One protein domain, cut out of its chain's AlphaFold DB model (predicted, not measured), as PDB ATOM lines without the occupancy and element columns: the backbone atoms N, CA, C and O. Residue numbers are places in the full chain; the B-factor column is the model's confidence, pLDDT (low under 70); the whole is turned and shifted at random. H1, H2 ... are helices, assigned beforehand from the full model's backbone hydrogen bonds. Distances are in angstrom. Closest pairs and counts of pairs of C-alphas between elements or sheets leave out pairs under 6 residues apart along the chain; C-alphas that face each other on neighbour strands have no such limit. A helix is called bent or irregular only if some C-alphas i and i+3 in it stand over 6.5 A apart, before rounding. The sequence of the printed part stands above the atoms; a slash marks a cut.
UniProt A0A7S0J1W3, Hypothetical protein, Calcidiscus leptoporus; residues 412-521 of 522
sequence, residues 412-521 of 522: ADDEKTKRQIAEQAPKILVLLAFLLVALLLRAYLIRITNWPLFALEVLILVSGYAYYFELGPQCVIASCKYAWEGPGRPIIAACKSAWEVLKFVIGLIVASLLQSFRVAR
ATOM      1  N   ALA A 412      53.220 -22.604   3.466       72.12
ATOM      2  CA  ALA A 412      52.233 -23.353   4.243       72.12
ATOM      3  C   ALA A 412      51.847 -22.617   5.540       72.12
ATOM      4  O   ALA A 412      50.666 -22.555   5.876       72.12
ATOM      5  N   ASP A 413      52.807 -21.993   6.224       79.00
ATOM      6  CA  ASP A 413      52.572 -21.147   7.396       79.00
ATOM      7  C   ASP A 413      51.858 -19.835   7.023       79.00
ATOM      8  O   ASP A 413      50.902 -19.452   7.701       79.00
ATOM      9  N   ASP A 414      52.228 -19.183   5.913       81.50
ATOM     10  CA  ASP A 414      51.519 -18.018   5.358       81.50
ATOM     11  C   ASP A 414      50.058 -18.372   5.014       81.50
ATOM     12  O   ASP A 414      49.148 -17.579   5.259       81.50
ATOM     13  N   GLU A 415      49.796 -19.556   4.450       78.12
ATOM     14  CA  GLU A 415      48.436 -20.042   4.185       78.12
ATOM     15  C   GLU A 415      47.667 -20.405   5.450       78.12
ATOM     16  O   GLU A 415      46.511 -20.008   5.593       78.12
ATOM     17  N   LYS A 416      48.288 -21.115   6.390       82.56
ATOM     18  CA  LYS A 416      47.698 -21.452   7.689       82.56
ATOM     19  C   LYS A 416      47.319 -20.186   8.459       82.56
ATOM     20  O   LYS A 416      46.205 -20.097   8.971       82.56
ATOM     21  N   THR A 417      48.184 -19.175   8.428       83.50
ATOM     22  CA  THR A 417      47.937 -17.841   8.985       83.50
ATOM     23  C   THR A 417      46.778 -17.145   8.264       83.50
ATOM     24  O   THR A 417      45.868 -16.651   8.924       83.50
ATOM     25  N   LYS A 418      46.717 -17.168   6.921       82.00
ATOM     26  CA  LYS A 418      45.557 -16.642   6.162       82.00
ATOM     27  C   LYS A 418      44.249 -17.360   6.514       82.00
ATOM     28  O   LYS A 418      43.231 -16.690   6.676       82.00
ATOM     29  N   ARG A 419      44.259 -18.692   6.659       81.44
ATOM     30  CA  ARG A 419      43.081 -19.492   7.046       81.44
ATOM     31  C   ARG A 419      42.623 -19.137   8.470       81.44
ATOM     32  O   ARG A 419      41.437 -18.904   8.673       81.44
ATOM     33  N   GLN A 420      43.549 -18.984   9.421       85.19
ATOM     34  CA  GLN A 420      43.252 -18.521  10.787       85.19
ATOM     35  C   GLN A 420      42.699 -17.084  10.823       85.19
ATOM     36  O   GLN A 420      41.708 -16.830  11.505       85.19
ATOM     37  N   ILE A 421      43.278 -16.156  10.051       81.25
ATOM     38  CA  ILE A 421      42.763 -14.783   9.904       81.25
ATOM     39  C   ILE A 421      41.342 -14.803   9.329       81.25
ATOM     40  O   ILE A 421      40.464 -14.127   9.859       81.25
ATOM     41  N   ALA A 422      41.080 -15.599   8.288       78.62
ATOM     42  CA  ALA A 422      39.750 -15.711   7.690       78.62
ATOM     43  C   ALA A 422      38.704 -16.295   8.664       78.62
ATOM     44  O   ALA A 422      37.554 -15.859   8.653       78.62
ATOM     45  N   GLU A 423      39.095 -17.227   9.540       85.62
ATOM     46  CA  GLU A 423      38.219 -17.807  10.570       85.62
ATOM     47  C   GLU A 423      37.944 -16.840  11.744       85.62
ATOM     48  O   GLU A 423      36.853 -16.842  12.322       85.62
ATOM     49  N   GLN A 424      38.911 -15.987  12.105       82.62
ATOM     50  CA  GLN A 424      38.752 -14.999  13.181       82.62
ATOM     51  C   GLN A 424      38.127 -13.674  12.721       82.62
ATOM     52  O   GLN A 424      37.419 -13.038  13.506       82.62
ATOM     53  N   ALA A 425      38.297 -13.281  11.457       81.81
ATOM     54  CA  ALA A 425      37.715 -12.070  10.881       81.81
ATOM     55  C   ALA A 425      36.208 -11.874  11.166       81.81
ATOM     56  O   ALA A 425      35.851 -10.774  11.594       81.81
ATOM     57  N   PRO A 426      35.303 -12.871  11.019       81.31
ATOM     58  CA  PRO A 426      33.893 -12.685  11.373       81.31
ATOM     59  C   PRO A 426      33.676 -12.443  12.876       81.31
ATOM     60  O   PRO A 426      32.820 -11.638  13.235       81.31
ATOM     61  N   LYS A 427      34.467 -13.075  13.756       81.00
ATOM     62  CA  LYS A 427      34.380 -12.896  15.220       81.00
ATOM     63  C   LYS A 427      34.751 -11.453  15.601       81.00
ATOM     64  O   LYS A 427      34.015 -10.791  16.331       81.00
ATOM     65  N   ILE A 428      35.831 -10.940  15.006       78.12
ATOM     66  CA  ILE A 428      36.313  -9.561  15.180       78.12
ATOM     67  C   ILE A 428      35.326  -8.540  14.587       78.12
ATOM     68  O   ILE A 428      35.013  -7.547  15.242       78.12
ATOM     69  N   LEU A 429      34.779  -8.786  13.388       79.31
ATOM     70  CA  LEU A 429      33.782  -7.907  12.757       79.31
ATOM     71  C   LEU A 429      32.488  -7.802  13.577       79.31
ATOM     72  O   LEU A 429      31.948  -6.705  13.719       79.31
ATOM     73  N   VAL A 430      32.003  -8.912  14.146       81.81
ATOM     74  CA  VAL A 430      30.827  -8.911  15.031       81.81
ATOM     75  C   VAL A 430      31.098  -8.099  16.300       81.81
ATOM     76  O   VAL A 430      30.268  -7.272  16.677       81.81
ATOM     77  N   LEU A 431      32.267  -8.259  16.932       79.62
ATOM     78  CA  LEU A 431      32.615  -7.494  18.133       79.62
ATOM     79  C   LEU A 431      32.792  -5.991  17.844       79.62
ATOM     80  O   LEU A 431      32.307  -5.162  18.612       79.62
ATOM     81  N   LEU A 432      33.393  -5.625  16.705       77.88
ATOM     82  CA  LEU A 432      33.466  -4.231  16.243       77.88
ATOM     83  C   LEU A 432      32.074  -3.633  15.977       77.88
ATOM     84  O   LEU A 432      31.836  -2.471  16.310       77.88
ATOM     85  N   ALA A 433      31.137  -4.414  15.430       80.31
ATOM     86  CA  ALA A 433      29.756  -3.976  15.237       80.31
ATOM     87  C   ALA A 433      29.028  -3.750  16.576       80.31
ATOM     88  O   ALA A 433      28.374  -2.719  16.742       80.31
ATOM     89  N   PHE A 434      29.188  -4.647  17.557       81.12
ATOM     90  CA  PHE A 434      28.650  -4.449  18.911       81.12
ATOM     91  C   PHE A 434      29.247  -3.213  19.599       81.12
ATOM     92  O   PHE A 434      28.500  -2.427  20.183       81.12
ATOM     93  N   LEU A 435      30.561  -2.996  19.484       80.00
ATOM     94  CA  LEU A 435      31.236  -1.810  20.015       80.00
ATOM     95  C   LEU A 435      30.683  -0.518  19.389       80.00
ATOM     96  O   LEU A 435      30.378   0.435  20.107       80.00
ATOM     97  N   LEU A 436      30.490  -0.495  18.067       81.44
ATOM     98  CA  LEU A 436      29.905   0.648  17.362       81.44
ATOM     99  C   LEU A 436      28.459   0.921  17.814       81.44
ATOM    100  O   LEU A 436      28.112   2.070  18.085       81.44
ATOM    101  N   VAL A 437      27.630  -0.119  17.955       82.94
ATOM    102  CA  VAL A 437      26.252   0.006  18.464       82.94
ATOM    103  C   VAL A 437      26.238   0.526  19.907       82.94
ATOM    104  O   VAL A 437      25.452   1.422  20.213       82.94
ATOM    105  N   ALA A 438      27.131   0.048  20.778       78.56
ATOM    106  CA  ALA A 438      27.249   0.532  22.154       78.56
ATOM    107  C   ALA A 438      27.671   2.014  22.225       78.56
ATOM    108  O   ALA A 438      27.124   2.777  23.021       78.56
ATOM    109  N   LEU A 439      28.596   2.450  21.360       78.31
ATOM    110  CA  LEU A 439      29.019   3.852  21.268       78.31
ATOM    111  C   LEU A 439      27.906   4.769  20.732       78.31
ATOM    112  O   LEU A 439      27.706   5.861  21.268       78.31
ATOM    113  N   LEU A 440      27.141   4.320  19.731       81.75
ATOM    114  CA  LEU A 440      25.968   5.042  19.223       81.75
ATOM    115  C   LEU A 440      24.858   5.137  20.282       81.75
ATOM    116  O   LEU A 440      24.281   6.208  20.475       81.75
ATOM    117  N   LEU A 441      24.604   4.052  21.020       79.31
ATOM    118  CA  LEU A 441      23.639   4.031  22.121       79.31
ATOM    119  C   LEU A 441      24.068   4.964  23.267       79.31
ATOM    120  O   LEU A 441      23.237   5.713  23.773       79.31
ATOM    121  N   ARG A 442      25.363   5.001  23.626       74.38
ATOM    122  CA  ARG A 442      25.926   5.974  24.584       74.38
ATOM    123  C   ARG A 442      25.690   7.415  24.120       74.38
ATOM    124  O   ARG A 442      25.185   8.220  24.897       74.38
ATOM    125  N   ALA A 443      25.989   7.734  22.858       78.06
ATOM    126  CA  ALA A 443      25.781   9.075  22.303       78.06
ATOM    127  C   ALA A 443      24.298   9.506  22.287       78.06
ATOM    128  O   ALA A 443      23.994  10.685  22.472       78.06
ATOM    129  N   TYR A 444      23.376   8.555  22.104       81.31
ATOM    130  CA  TYR A 444      21.933   8.785  22.198       81.31
ATOM    131  C   TYR A 444      21.468   8.981  23.651       81.31
ATOM    132  O   TYR A 444      20.796   9.967  23.949       81.31
ATOM    133  N   LEU A 445      21.872   8.097  24.571       77.50
ATOM    134  CA  LEU A 445      21.474   8.151  25.983       77.50
ATOM    135  C   LEU A 445      21.974   9.414  26.694       77.50
ATOM    136  O   LEU A 445      21.205  10.017  27.440       77.50
ATOM    137  N   ILE A 446      23.203   9.868  26.416       76.50
ATOM    138  CA  ILE A 446      23.761  11.109  26.989       76.50
ATOM    139  C   ILE A 446      22.846  12.319  26.725       76.50
ATOM    140  O   ILE A 446      22.668  13.149  27.613       76.50
ATOM    141  N   ARG A 447      22.205  12.397  25.547       76.88
ATOM    142  CA  ARG A 447      21.261  13.479  25.203       76.88
ATOM    143  C   ARG A 447      19.928  13.423  25.957       76.88
ATOM    144  O   ARG A 447      19.197  14.407  25.918       76.88
ATOM    145  N   ILE A 448      19.585  12.290  26.572       80.44
ATOM    146  CA  ILE A 448      18.254  12.031  27.144       80.44
ATOM    147  C   ILE A 448      18.301  11.957  28.670       80.44
ATOM    148  O   ILE A 448      17.436  12.522  29.330       80.44
ATOM    149  N   THR A 449      19.284  11.254  29.241       71.12
ATOM    150  CA  THR A 449      19.284  10.912  30.676       71.12
ATOM    151  C   THR A 449      20.207  11.779  31.526       71.12
ATOM    152  O   THR A 449      20.054  11.789  32.744       71.12
ATOM    153  N   ASN A 450      21.161  12.495  30.911       67.00
ATOM    154  CA  ASN A 450      22.146  13.357  31.584       67.00
ATOM    155  C   ASN A 450      22.886  12.665  32.763       67.00
ATOM    156  O   ASN A 450      23.259  13.296  33.750       67.00
ATOM    157  N   TRP A 451      23.040  11.338  32.681       61.62
ATOM    158  CA  TRP A 451      23.430  10.465  33.794       61.62
ATOM    159  C   TRP A 451      24.954  10.209  33.783       61.62
ATOM    160  O   TRP A 451      25.506   9.963  32.706       61.62
ATOM    161  N   PRO A 452      25.662  10.240  34.934       59.75
ATOM    162  CA  PRO A 452      27.121  10.096  34.984       59.75
ATOM    163  C   PRO A 452      27.565   8.653  34.681       59.75
ATOM    164  O   PRO A 452      27.685   7.801  35.557       59.75
ATOM    165  N   LEU A 453      27.816   8.377  33.400       59.69
ATOM    166  CA  LEU A 453      27.930   7.034  32.813       59.69
ATOM    167  C   LEU A 453      29.313   6.352  32.933       59.69
ATOM    168  O   LEU A 453      29.624   5.436  32.170       59.69
ATOM    169  N   PHE A 454      30.121   6.740  33.924       66.38
ATOM    170  CA  PHE A 454      31.507   6.276  34.113       66.38
ATOM    171  C   PHE A 454      31.649   4.738  34.130       66.38
ATOM    172  O   PHE A 454      32.568   4.186  33.528       66.38
ATOM    173  N   ALA A 455      30.698   4.026  34.746       63.66
ATOM    174  CA  ALA A 455      30.707   2.563  34.808       63.66
ATOM    175  C   ALA A 455      30.596   1.884  33.426       63.66
ATOM    176  O   ALA A 455      31.215   0.844  33.204       63.66
ATOM    177  N   LEU A 456      29.851   2.473  32.480       63.81
ATOM    178  CA  LEU A 456      29.725   1.936  31.120       63.81
ATOM    179  C   LEU A 456      31.017   2.151  30.319       63.81
ATOM    180  O   LEU A 456      31.403   1.301  29.522       63.81
ATOM    181  N   GLU A 457      31.702   3.269  30.551       66.25
ATOM    182  CA  GLU A 457      32.970   3.599  29.894       66.25
ATOM    183  C   GLU A 457      34.088   2.660  30.351       66.25
ATOM    184  O   GLU A 457      34.802   2.114  29.510       66.25
ATOM    185  N   VAL A 458      34.167   2.376  31.657       71.06
ATOM    186  CA  VAL A 458      35.060   1.343  32.202       71.06
ATOM    187  C   VAL A 458      34.726  -0.034  31.621       71.06
ATOM    188  O   VAL A 458      35.637  -0.735  31.191       71.06
ATOM    189  N   LEU A 459      33.448  -0.421  31.535       68.62
ATOM    190  CA  LEU A 459      33.059  -1.731  30.995       68.62
ATOM    191  C   LEU A 459      33.430  -1.890  29.508       68.62
ATOM    192  O   LEU A 459      33.948  -2.935  29.109       68.62
ATOM    193  N   ILE A 460      33.209  -0.854  28.692       70.00
ATOM    194  CA  ILE A 460      33.572  -0.838  27.264       70.00
ATOM    195  C   ILE A 460      35.098  -0.866  27.084       70.00
ATOM    196  O   ILE A 460      35.598  -1.623  26.252       70.00
ATOM    197  N   LEU A 461      35.847  -0.090  27.874       72.12
ATOM    198  CA  LEU A 461      37.311  -0.085  27.816       72.12
ATOM    199  C   LEU A 461      37.906  -1.421  28.269       72.12
ATOM    200  O   LEU A 461      38.757  -1.958  27.571       72.12
ATOM    201  N   VAL A 462      37.442  -1.992  29.384       70.94
ATOM    202  CA  VAL A 462      37.952  -3.272  29.905       70.94
ATOM    203  C   VAL A 462      37.632  -4.430  28.959       70.94
ATOM    204  O   VAL A 462      38.521  -5.227  28.673       70.94
ATOM    205  N   SER A 463      36.411  -4.511  28.417       65.31
ATOM    206  CA  SER A 463      36.049  -5.576  27.466       65.31
ATOM    207  C   SER A 463      36.796  -5.454  26.131       65.31
ATOM    208  O   SER A 463      37.318  -6.452  25.634       65.31
ATOM    209  N   GLY A 464      36.931  -4.240  25.585       70.44
ATOM    210  CA  GLY A 464      37.733  -3.997  24.382       70.44
ATOM    211  C   GLY A 464      39.226  -4.283  24.586       70.44
ATOM    212  O   GLY A 464      39.860  -4.889  23.724       70.44
ATOM    213  N   TYR A 465      39.782  -3.896  25.737       70.56
ATOM    214  CA  TYR A 465      41.193  -4.102  26.076       70.56
ATOM    215  C   TYR A 465      41.523  -5.576  26.339       70.56
ATOM    216  O   TYR A 465      42.527  -6.065  25.829       70.56
ATOM    217  N   ALA A 466      40.669  -6.302  27.070       66.19
ATOM    218  CA  ALA A 466      40.836  -7.735  27.307       66.19
ATOM    219  C   ALA A 466      40.837  -8.523  25.988       66.19
ATOM    220  O   ALA A 466      41.770  -9.277  25.726       66.19
ATOM    221  N   TYR A 467      39.865  -8.267  25.106       66.06
ATOM    222  CA  TYR A 467      39.771  -8.940  23.806       66.06
ATOM    223  C   TYR A 467      40.945  -8.595  22.867       66.06
ATOM    224  O   TYR A 467      41.435  -9.447  22.125       66.06
ATOM    225  N   TYR A 468      41.453  -7.358  22.933       69.25
ATOM    226  CA  TYR A 468      42.672  -6.944  22.230       69.25
ATOM    227  C   TYR A 468      43.929  -7.653  22.762       69.25
ATOM    228  O   TYR A 468      44.828  -7.966  21.981       69.25
ATOM    229  N   PHE A 469      43.989  -7.944  24.066       71.56
ATOM    230  CA  PHE A 469      45.079  -8.708  24.680       71.56
ATOM    231  C   PHE A 469      45.003 -10.213  24.378       71.56
ATOM    232  O   PHE A 469      46.044 -10.822  24.142       71.56
ATOM    233  N   GLU A 470      43.804 -10.807  24.336       72.62
ATOM    234  CA  GLU A 470      43.615 -12.230  24.004       72.62
ATOM    235  C   GLU A 470      43.914 -12.550  22.531       72.62
ATOM    236  O   GLU A 470      44.536 -13.572  22.242       72.62
ATOM    237  N   LEU A 471      43.502 -11.690  21.589       64.88
ATOM    238  CA  LEU A 471      43.767 -11.897  20.155       64.88
ATOM    239  C   LEU A 471      45.118 -11.340  19.686       64.88
ATOM    240  O   LEU A 471      45.670 -11.806  18.687       64.88
ATOM    241  N   GLY A 472      45.644 -10.334  20.384       75.06
ATOM    242  CA  GLY A 472      46.877  -9.636  20.041       75.06
ATOM    243  C   GLY A 472      46.735  -8.610  18.895       75.06
ATOM    244  O   GLY A 472      45.901  -8.765  17.995       75.06
ATOM    245  N   PRO A 473      47.595  -7.568  18.853       69.62
ATOM    246  CA  PRO A 473      47.491  -6.478  17.873       69.62
ATOM    247  C   PRO A 473      47.534  -6.935  16.408       69.62
ATOM    248  O   PRO A 473      46.803  -6.417  15.563       69.62
ATOM    249  N   GLN A 474      48.398  -7.912  16.112       71.00
ATOM    250  CA  GLN A 474      48.667  -8.402  14.756       71.00
ATOM    251  C   GLN A 474      47.416  -9.032  14.127       71.00
ATOM    252  O   GLN A 474      47.065  -8.699  12.996       71.00
ATOM    253  N   CYS A 475      46.703  -9.885  14.868       65.44
ATOM    254  CA  CYS A 475      45.517 -10.593  14.380       65.44
ATOM    255  C   CYS A 475      44.353  -9.636  14.097       65.44
ATOM    256  O   CYS A 475      43.662  -9.795  13.089       65.44
ATOM    257  N   VAL A 476      44.170  -8.604  14.930       65.06
ATOM    258  CA  VAL A 476      43.151  -7.563  14.713       65.06
ATOM    259  C   VAL A 476      43.465  -6.752  13.454       65.06
ATOM    260  O   VAL A 476      42.608  -6.626  12.579       65.06
ATOM    261  N   ILE A 477      44.702  -6.260  13.304       70.25
ATOM    262  CA  ILE A 477      45.125  -5.485  12.123       70.25
ATOM    263  C   ILE A 477      45.012  -6.328  10.843       70.25
ATOM    264  O   ILE A 477      44.453  -5.865   9.846       70.25
ATOM    265  N   ALA A 478      45.485  -7.577  10.873       68.88
ATOM    266  CA  ALA A 478      45.426  -8.484   9.731       68.88
ATOM    267  C   ALA A 478      43.983  -8.844   9.341       68.88
ATOM    268  O   ALA A 478      43.669  -8.883   8.153       68.88
ATOM    269  N   SER A 479      43.087  -9.030  10.316       67.62
ATOM    270  CA  SER A 479      41.665  -9.307  10.067       67.62
ATOM    271  C   SER A 479      40.923  -8.099   9.499       67.62
ATOM    272  O   SER A 479      40.154  -8.251   8.553       67.62
ATOM    273  N   CYS A 480      41.192  -6.889  10.003       64.94
ATOM    274  CA  CYS A 480      40.657  -5.655   9.423       64.94
ATOM    275  C   CYS A 480      41.144  -5.451   7.979       64.94
ATOM    276  O   CYS A 480      40.345  -5.126   7.101       64.94
ATOM    277  N   LYS A 481      42.432  -5.710   7.708       70.25
ATOM    278  CA  LYS A 481      42.998  -5.644   6.355       70.25
ATOM    279  C   LYS A 481      42.385  -6.697   5.424       70.25
ATOM    280  O   LYS A 481      41.973  -6.359   4.319       70.25
ATOM    281  N   TYR A 482      42.248  -7.944   5.878       66.06
ATOM    282  CA  TYR A 482      41.598  -9.018   5.118       66.06
ATOM    283  C   TYR A 482      40.123  -8.710   4.821       66.06
ATOM    284  O   TYR A 482      39.651  -8.957   3.715       66.06
ATOM    285  N   ALA A 483      39.396  -8.114   5.767       65.31
ATOM    286  CA  ALA A 483      38.012  -7.702   5.556       65.31
ATOM    287  C   ALA A 483      37.879  -6.583   4.498       65.31
ATOM    288  O   ALA A 483      36.898  -6.566   3.751       65.31
ATOM    289  N   TRP A 484      38.863  -5.677   4.424       68.44
ATOM    290  CA  TRP A 484      38.911  -4.546   3.488       68.44
ATOM    291  C   TRP A 484      39.369  -4.939   2.073       68.44
ATOM    292  O   TRP A 484      38.749  -4.539   1.089       68.44
ATOM    293  N   GLU A 485      40.439  -5.731   1.967       69.94
ATOM    294  CA  GLU A 485      41.100  -6.084   0.698       69.94
ATOM    295  C   GLU A 485      40.666  -7.451   0.134       69.94
ATOM    296  O   GLU A 485      40.954  -7.769  -1.021       69.94
ATOM    297  N   GLY A 486      39.991  -8.281   0.935       69.25
ATOM    298  CA  GLY A 486      39.720  -9.681   0.615       69.25
ATOM    299  C   GLY A 486      38.692  -9.905  -0.507       69.25
ATOM    300  O   GLY A 486      37.692  -9.178  -0.611       69.25
ATOM    301  N   PRO A 487      38.878 -10.955  -1.335       55.78
ATOM    302  CA  PRO A 487      37.914 -11.322  -2.367       55.78
ATOM    303  C   PRO A 487      36.549 -11.652  -1.746       55.78
ATOM    304  O   PRO A 487      36.455 -12.299  -0.706       55.78
ATOM    305  N   GLY A 488      35.475 -11.183  -2.386       60.69
ATOM    306  CA  GLY A 488      34.097 -11.353  -1.908       60.69
ATOM    307  C   GLY A 488      33.558 -10.228  -1.012       60.69
ATOM    308  O   GLY A 488      32.361 -10.223  -0.739       60.69
ATOM    309  N   ARG A 489      34.385  -9.249  -0.600       62.81
ATOM    310  CA  ARG A 489      33.980  -8.077   0.217       62.81
ATOM    311  C   ARG A 489      33.086  -8.445   1.424       62.81
ATOM    312  O   ARG A 489      31.966  -7.929   1.528       62.81
ATOM    313  N   PRO A 490      33.553  -9.285   2.369       56.53
ATOM    314  CA  PRO A 490      32.743  -9.741   3.506       56.53
ATOM    315  C   PRO A 490      32.194  -8.595   4.373       56.53
ATOM    316  O   PRO A 490      31.126  -8.751   4.962       56.53
ATOM    317  N   ILE A 491      32.840  -7.418   4.382       55.00
ATOM    318  CA  ILE A 491      32.301  -6.191   4.998       55.00
ATOM    319  C   ILE A 491      30.905  -5.843   4.464       55.00
ATOM    320  O   ILE A 491      30.043  -5.490   5.255       55.00
ATOM    321  N   ILE A 492      30.625  -5.973   3.162       57.59
ATOM    322  CA  ILE A 492      29.302  -5.617   2.614       57.59
ATOM    323  C   ILE A 492      28.224  -6.574   3.141       57.59
ATOM    324  O   ILE A 492      27.134  -6.129   3.498       57.59
ATOM    325  N   ALA A 493      28.529  -7.870   3.252       59.19
ATOM    326  CA  ALA A 493      27.617  -8.846   3.844       59.19
ATOM    327  C   ALA A 493      27.420  -8.599   5.351       59.19
ATOM    328  O   ALA A 493      26.284  -8.526   5.816       59.19
ATOM    329  N   ALA A 494      28.507  -8.393   6.102       59.59
ATOM    330  CA  ALA A 494      28.466  -8.126   7.539       59.59
ATOM    331  C   ALA A 494      27.732  -6.814   7.869       59.59
ATOM    332  O   ALA A 494      26.858  -6.805   8.734       59.59
ATOM    333  N   CYS A 495      28.007  -5.728   7.140       56.75
ATOM    334  CA  CYS A 495      27.291  -4.460   7.274       56.75
ATOM    335  C   CYS A 495      25.817  -4.589   6.883       56.75
ATOM    336  O   CYS A 495      24.983  -3.976   7.539       56.75
ATOM    337  N   LYS A 496      25.462  -5.404   5.878       64.44
ATOM    338  CA  LYS A 496      24.055  -5.671   5.539       64.44
ATOM    339  C   LYS A 496      23.337  -6.410   6.673       64.44
ATOM    340  O   LYS A 496      22.261  -5.980   7.074       64.44
ATOM    341  N   SER A 497      23.944  -7.446   7.253       67.31
ATOM    342  CA  SER A 497      23.380  -8.141   8.422       67.31
ATOM    343  C   SER A 497      23.267  -7.221   9.645       67.31
ATOM    344  O   SER A 497      22.217  -7.176  10.284       67.31
ATOM    345  N   ALA A 498      24.302  -6.429   9.938       58.97
ATOM    346  CA  ALA A 498      24.280  -5.445  11.021       58.97
ATOM    347  C   ALA A 498      23.226  -4.344  10.794       58.97
ATOM    348  O   ALA A 498      22.614  -3.880  11.752       58.97
ATOM    349  N   TRP A 499      22.968  -3.959   9.541       65.94
ATOM    350  CA  TRP A 499      21.932  -2.995   9.165       65.94
ATOM    351  C   TRP A 499      20.514  -3.536   9.388       65.94
ATOM    352  O   TRP A 499      19.672  -2.811   9.916       65.94
ATOM    353  N   GLU A 500      20.243  -4.809   9.076       74.38
ATOM    354  CA  GLU A 500      18.948  -5.430   9.402       74.38
ATOM    355  C   GLU A 500      18.750  -5.605  10.922       74.38
ATOM    356  O   GLU A 500      17.658  -5.344  11.428       74.38
ATOM    357  N   VAL A 501      19.805  -5.932  11.680       66.94
ATOM    358  CA  VAL A 501      19.754  -5.932  13.159       66.94
ATOM    359  C   VAL A 501      19.510  -4.521  13.707       66.94
ATOM    360  O   VAL A 501      18.668  -4.338  14.586       66.94
ATOM    361  N   LEU A 502      20.184  -3.501  13.168       66.62
ATOM    362  CA  LEU A 502      20.013  -2.107  13.586       66.62
ATOM    363  C   LEU A 502      18.594  -1.595  13.294       66.62
ATOM    364  O   LEU A 502      17.986  -0.973  14.164       66.62
ATOM    365  N   LYS A 503      18.028  -1.910  12.120       70.94
ATOM    366  CA  LYS A 503      16.614  -1.653  11.791       70.94
ATOM    367  C   LYS A 503      15.668  -2.278  12.816       70.94
ATOM    368  O   LYS A 503      14.742  -1.606  13.260       70.94
ATOM    369  N   PHE A 504      15.895  -3.537  13.195       73.62
ATOM    370  CA  PHE A 504      15.061  -4.239  14.172       73.62
ATOM    371  C   PHE A 504      15.116  -3.570  15.556       73.62
ATOM    372  O   PHE A 504      14.073  -3.289  16.145       73.62
ATOM    373  N   VAL A 505      16.315  -3.218  16.035       68.38
ATOM    374  CA  VAL A 505      16.503  -2.494  17.306       68.38
ATOM    375  C   VAL A 505      15.850  -1.105  17.269       68.38
ATOM    376  O   VAL A 505      15.137  -0.745  18.205       68.38
ATOM    377  N   ILE A 506      16.016  -0.345  16.182       71.69
ATOM    378  CA  ILE A 506      15.341   0.953  15.996       71.69
ATOM    379  C   ILE A 506      13.815   0.775  15.985       71.69
ATOM    380  O   ILE A 506      13.111   1.549  16.628       71.69
ATOM    381  N   GLY A 507      13.300  -0.263  15.319       80.62
ATOM    382  CA  GLY A 507      11.874  -0.594  15.298       80.62
ATOM    383  C   GLY A 507      11.302  -0.853  16.694       80.62
ATOM    384  O   GLY A 507      10.257  -0.298  17.032       80.62
ATOM    385  N   LEU A 508      12.010  -1.617  17.533       72.75
ATOM    386  CA  LEU A 508      11.627  -1.853  18.931       72.75
ATOM    387  C   LEU A 508      11.643  -0.564  19.770       72.75
ATOM    388  O   LEU A 508      10.708  -0.322  20.534       72.75
ATOM    389  N   ILE A 509      12.663   0.287  19.606       68.50
ATOM    390  CA  ILE A 509      12.755   1.578  20.309       68.50
ATOM    391  C   ILE A 509      11.595   2.498  19.903       68.50
ATOM    392  O   ILE A 509      10.923   3.057  20.769       68.50
ATOM    393  N   VAL A 510      11.309   2.620  18.604       79.12
ATOM    394  CA  VAL A 510      10.202   3.444  18.088       79.12
ATOM    395  C   VAL A 510       8.845   2.906  18.546       79.12
ATOM    396  O   VAL A 510       8.001   3.692  18.973       79.12
ATOM    397  N   ALA A 511       8.632   1.587  18.528       80.94
ATOM    398  CA  ALA A 511       7.402   0.973  19.030       80.94
ATOM    399  C   ALA A 511       7.194   1.244  20.531       80.94
ATOM    400  O   ALA A 511       6.105   1.652  20.933       80.94
ATOM    401  N   SER A 512       8.250   1.095  21.339       73.31
ATOM    402  CA  SER A 512       8.227   1.386  22.777       73.31
ATOM    403  C   SER A 512       7.904   2.860  23.055       73.31
ATOM    404  O   SER A 512       6.970   3.157  23.798       73.31
ATOM    405  N   LEU A 513       8.573   3.795  22.368       70.56
ATOM    406  CA  LEU A 513       8.300   5.233  22.486       70.56
ATOM    407  C   LEU A 513       6.861   5.591  22.083       70.56
ATOM    408  O   LEU A 513       6.202   6.356  22.784       70.56
ATOM    409  N   LEU A 514       6.338   5.020  20.991       82.69
ATOM    410  CA  LEU A 514       4.945   5.221  20.570       82.69
ATOM    411  C   LEU A 514       3.940   4.655  21.585       82.69
ATOM    412  O   LEU A 514       2.867   5.232  21.767       82.69
ATOM    413  N   GLN A 515       4.277   3.560  22.268       84.19
ATOM    414  CA  GLN A 515       3.466   3.009  23.352       84.19
ATOM    415  C   GLN A 515       3.499   3.919  24.591       84.19
ATOM    416  O   GLN A 515       2.435   4.241  25.123       84.19
ATOM    417  N   SER A 516       4.668   4.430  24.993       77.62
ATOM    418  CA  SER A 516       4.790   5.430  26.066       77.62
ATOM    419  C   SER A 516       4.006   6.712  25.757       77.62
ATOM    420  O   SER A 516       3.280   7.201  26.617       77.62
ATOM    421  N   PHE A 517       4.068   7.220  24.520       78.94
ATOM    422  CA  PHE A 517       3.289   8.388  24.084       78.94
ATOM    423  C   PHE A 517       1.774   8.145  24.032       78.94
ATOM    424  O   PHE A 517       1.013   9.103  24.135       78.94
ATOM    425  N   ARG A 518       1.314   6.895  23.873       82.62
ATOM    426  CA  ARG A 518      -0.111   6.553  24.016       82.62
ATOM    427  C   ARG A 518      -0.542   6.551  25.480       82.62
ATOM    428  O   ARG A 518      -1.596   7.097  25.775       82.62
ATOM    429  N   VAL A 519       0.271   5.984  26.374       80.88
ATOM    430  CA  VAL A 519      -0.011   5.961  27.821       80.88
ATOM    431  C   VAL A 519       0.013   7.374  28.411       80.88
ATOM    432  O   VAL A 519      -0.876   7.717  29.172       80.88
ATOM    433  N   ALA A 520       0.953   8.229  28.004       72.94
ATOM    434  CA  ALA A 520       1.041   9.627  28.448       72.94
ATOM    435  C   ALA A 520       0.005  10.580  27.799       72.94
ATOM    436  O   ALA A 520       0.139  11.800  27.900       72.94
ATOM    437  N   ARG A 521      -0.989  10.038  27.081       72.50
ATOM    438  CA  ARG A 521      -2.071  10.784  26.411       72.50
ATOM    439  C   ARG A 521      -3.466  10.230  26.751       72.50
ATOM    440  O   ARG A 521      -4.445  10.643  26.131       72.50
TER     441      ARG A 521
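AT A GLANCE: This is residues 412 to 521 of the 522 residues of the protein "Hypothetical protein" of Calcidiscus leptoporus (UniProt A0A7S0J1W3). Three long helices make a loose row, H2, H1b and H4, while short H3 crosses near the bend of H1, between H2 and H4 along the chain. The far part of H4, residues 503 to 519, sticks out at one end. The printed part has 110 residues with four named helices, H1 to H4, and no named strand: all helix, loose, radius of gyration of the C-alphas 18.3 A, spans 68 by 31 by 15 A.

HOW THE PARTS SIT: H1, residues 412 to 449, assigned as one helix by its hydrogen bonds, is bent: C-alphas 423 and 426 are 6.8 A apart, and arms H1a, 412 to 423, and H1b, 426 to 449, stand at 36 degrees, only just steep. H2, residues 454 to 471, is close to H1b but not clearly touching, opposite ways at a shallow 9 degrees; closest C-alphas, Leu 435 and Ile 460, 7.7 A. H3, residues 473 to 485, touches H1a's residues 421 to 422 alone, about perpendicular at 79 degrees; closest C-alphas, Ile 421 and Ser 479, 5.6 A. H4, residues 490 to 519, only just touches H1b, with 3 pairs of C-alphas within 8 A: H4 touches with residues 494 to 498 alone and H1b with residues 429 to 433 alone; closest C-alphas, Ala 433 and Ala 498, 7.1 A. O i to N i+4 pairs are within hydrogen-bond range throughout H1a, H2, H3 and H4, and 18 of 20 in H1b.

IN THESE COORDINATES: H1a begins at C-alpha 412 (52.233, -23.353, 4.243); H1b spans 33.8 A, H2 26.0 A. H4, 43.7 A, ends at C-alpha 519 (-0.011, 5.961, 27.821).

THE WHOLE: The farthest C-alphas, Ala 412 and Arg 521, are 67.9 A apart. The printed part has no cut, and its links are tight. In the printed part of this predicted model 42 residues have pLDDT under 70, among them residues 482 to 499.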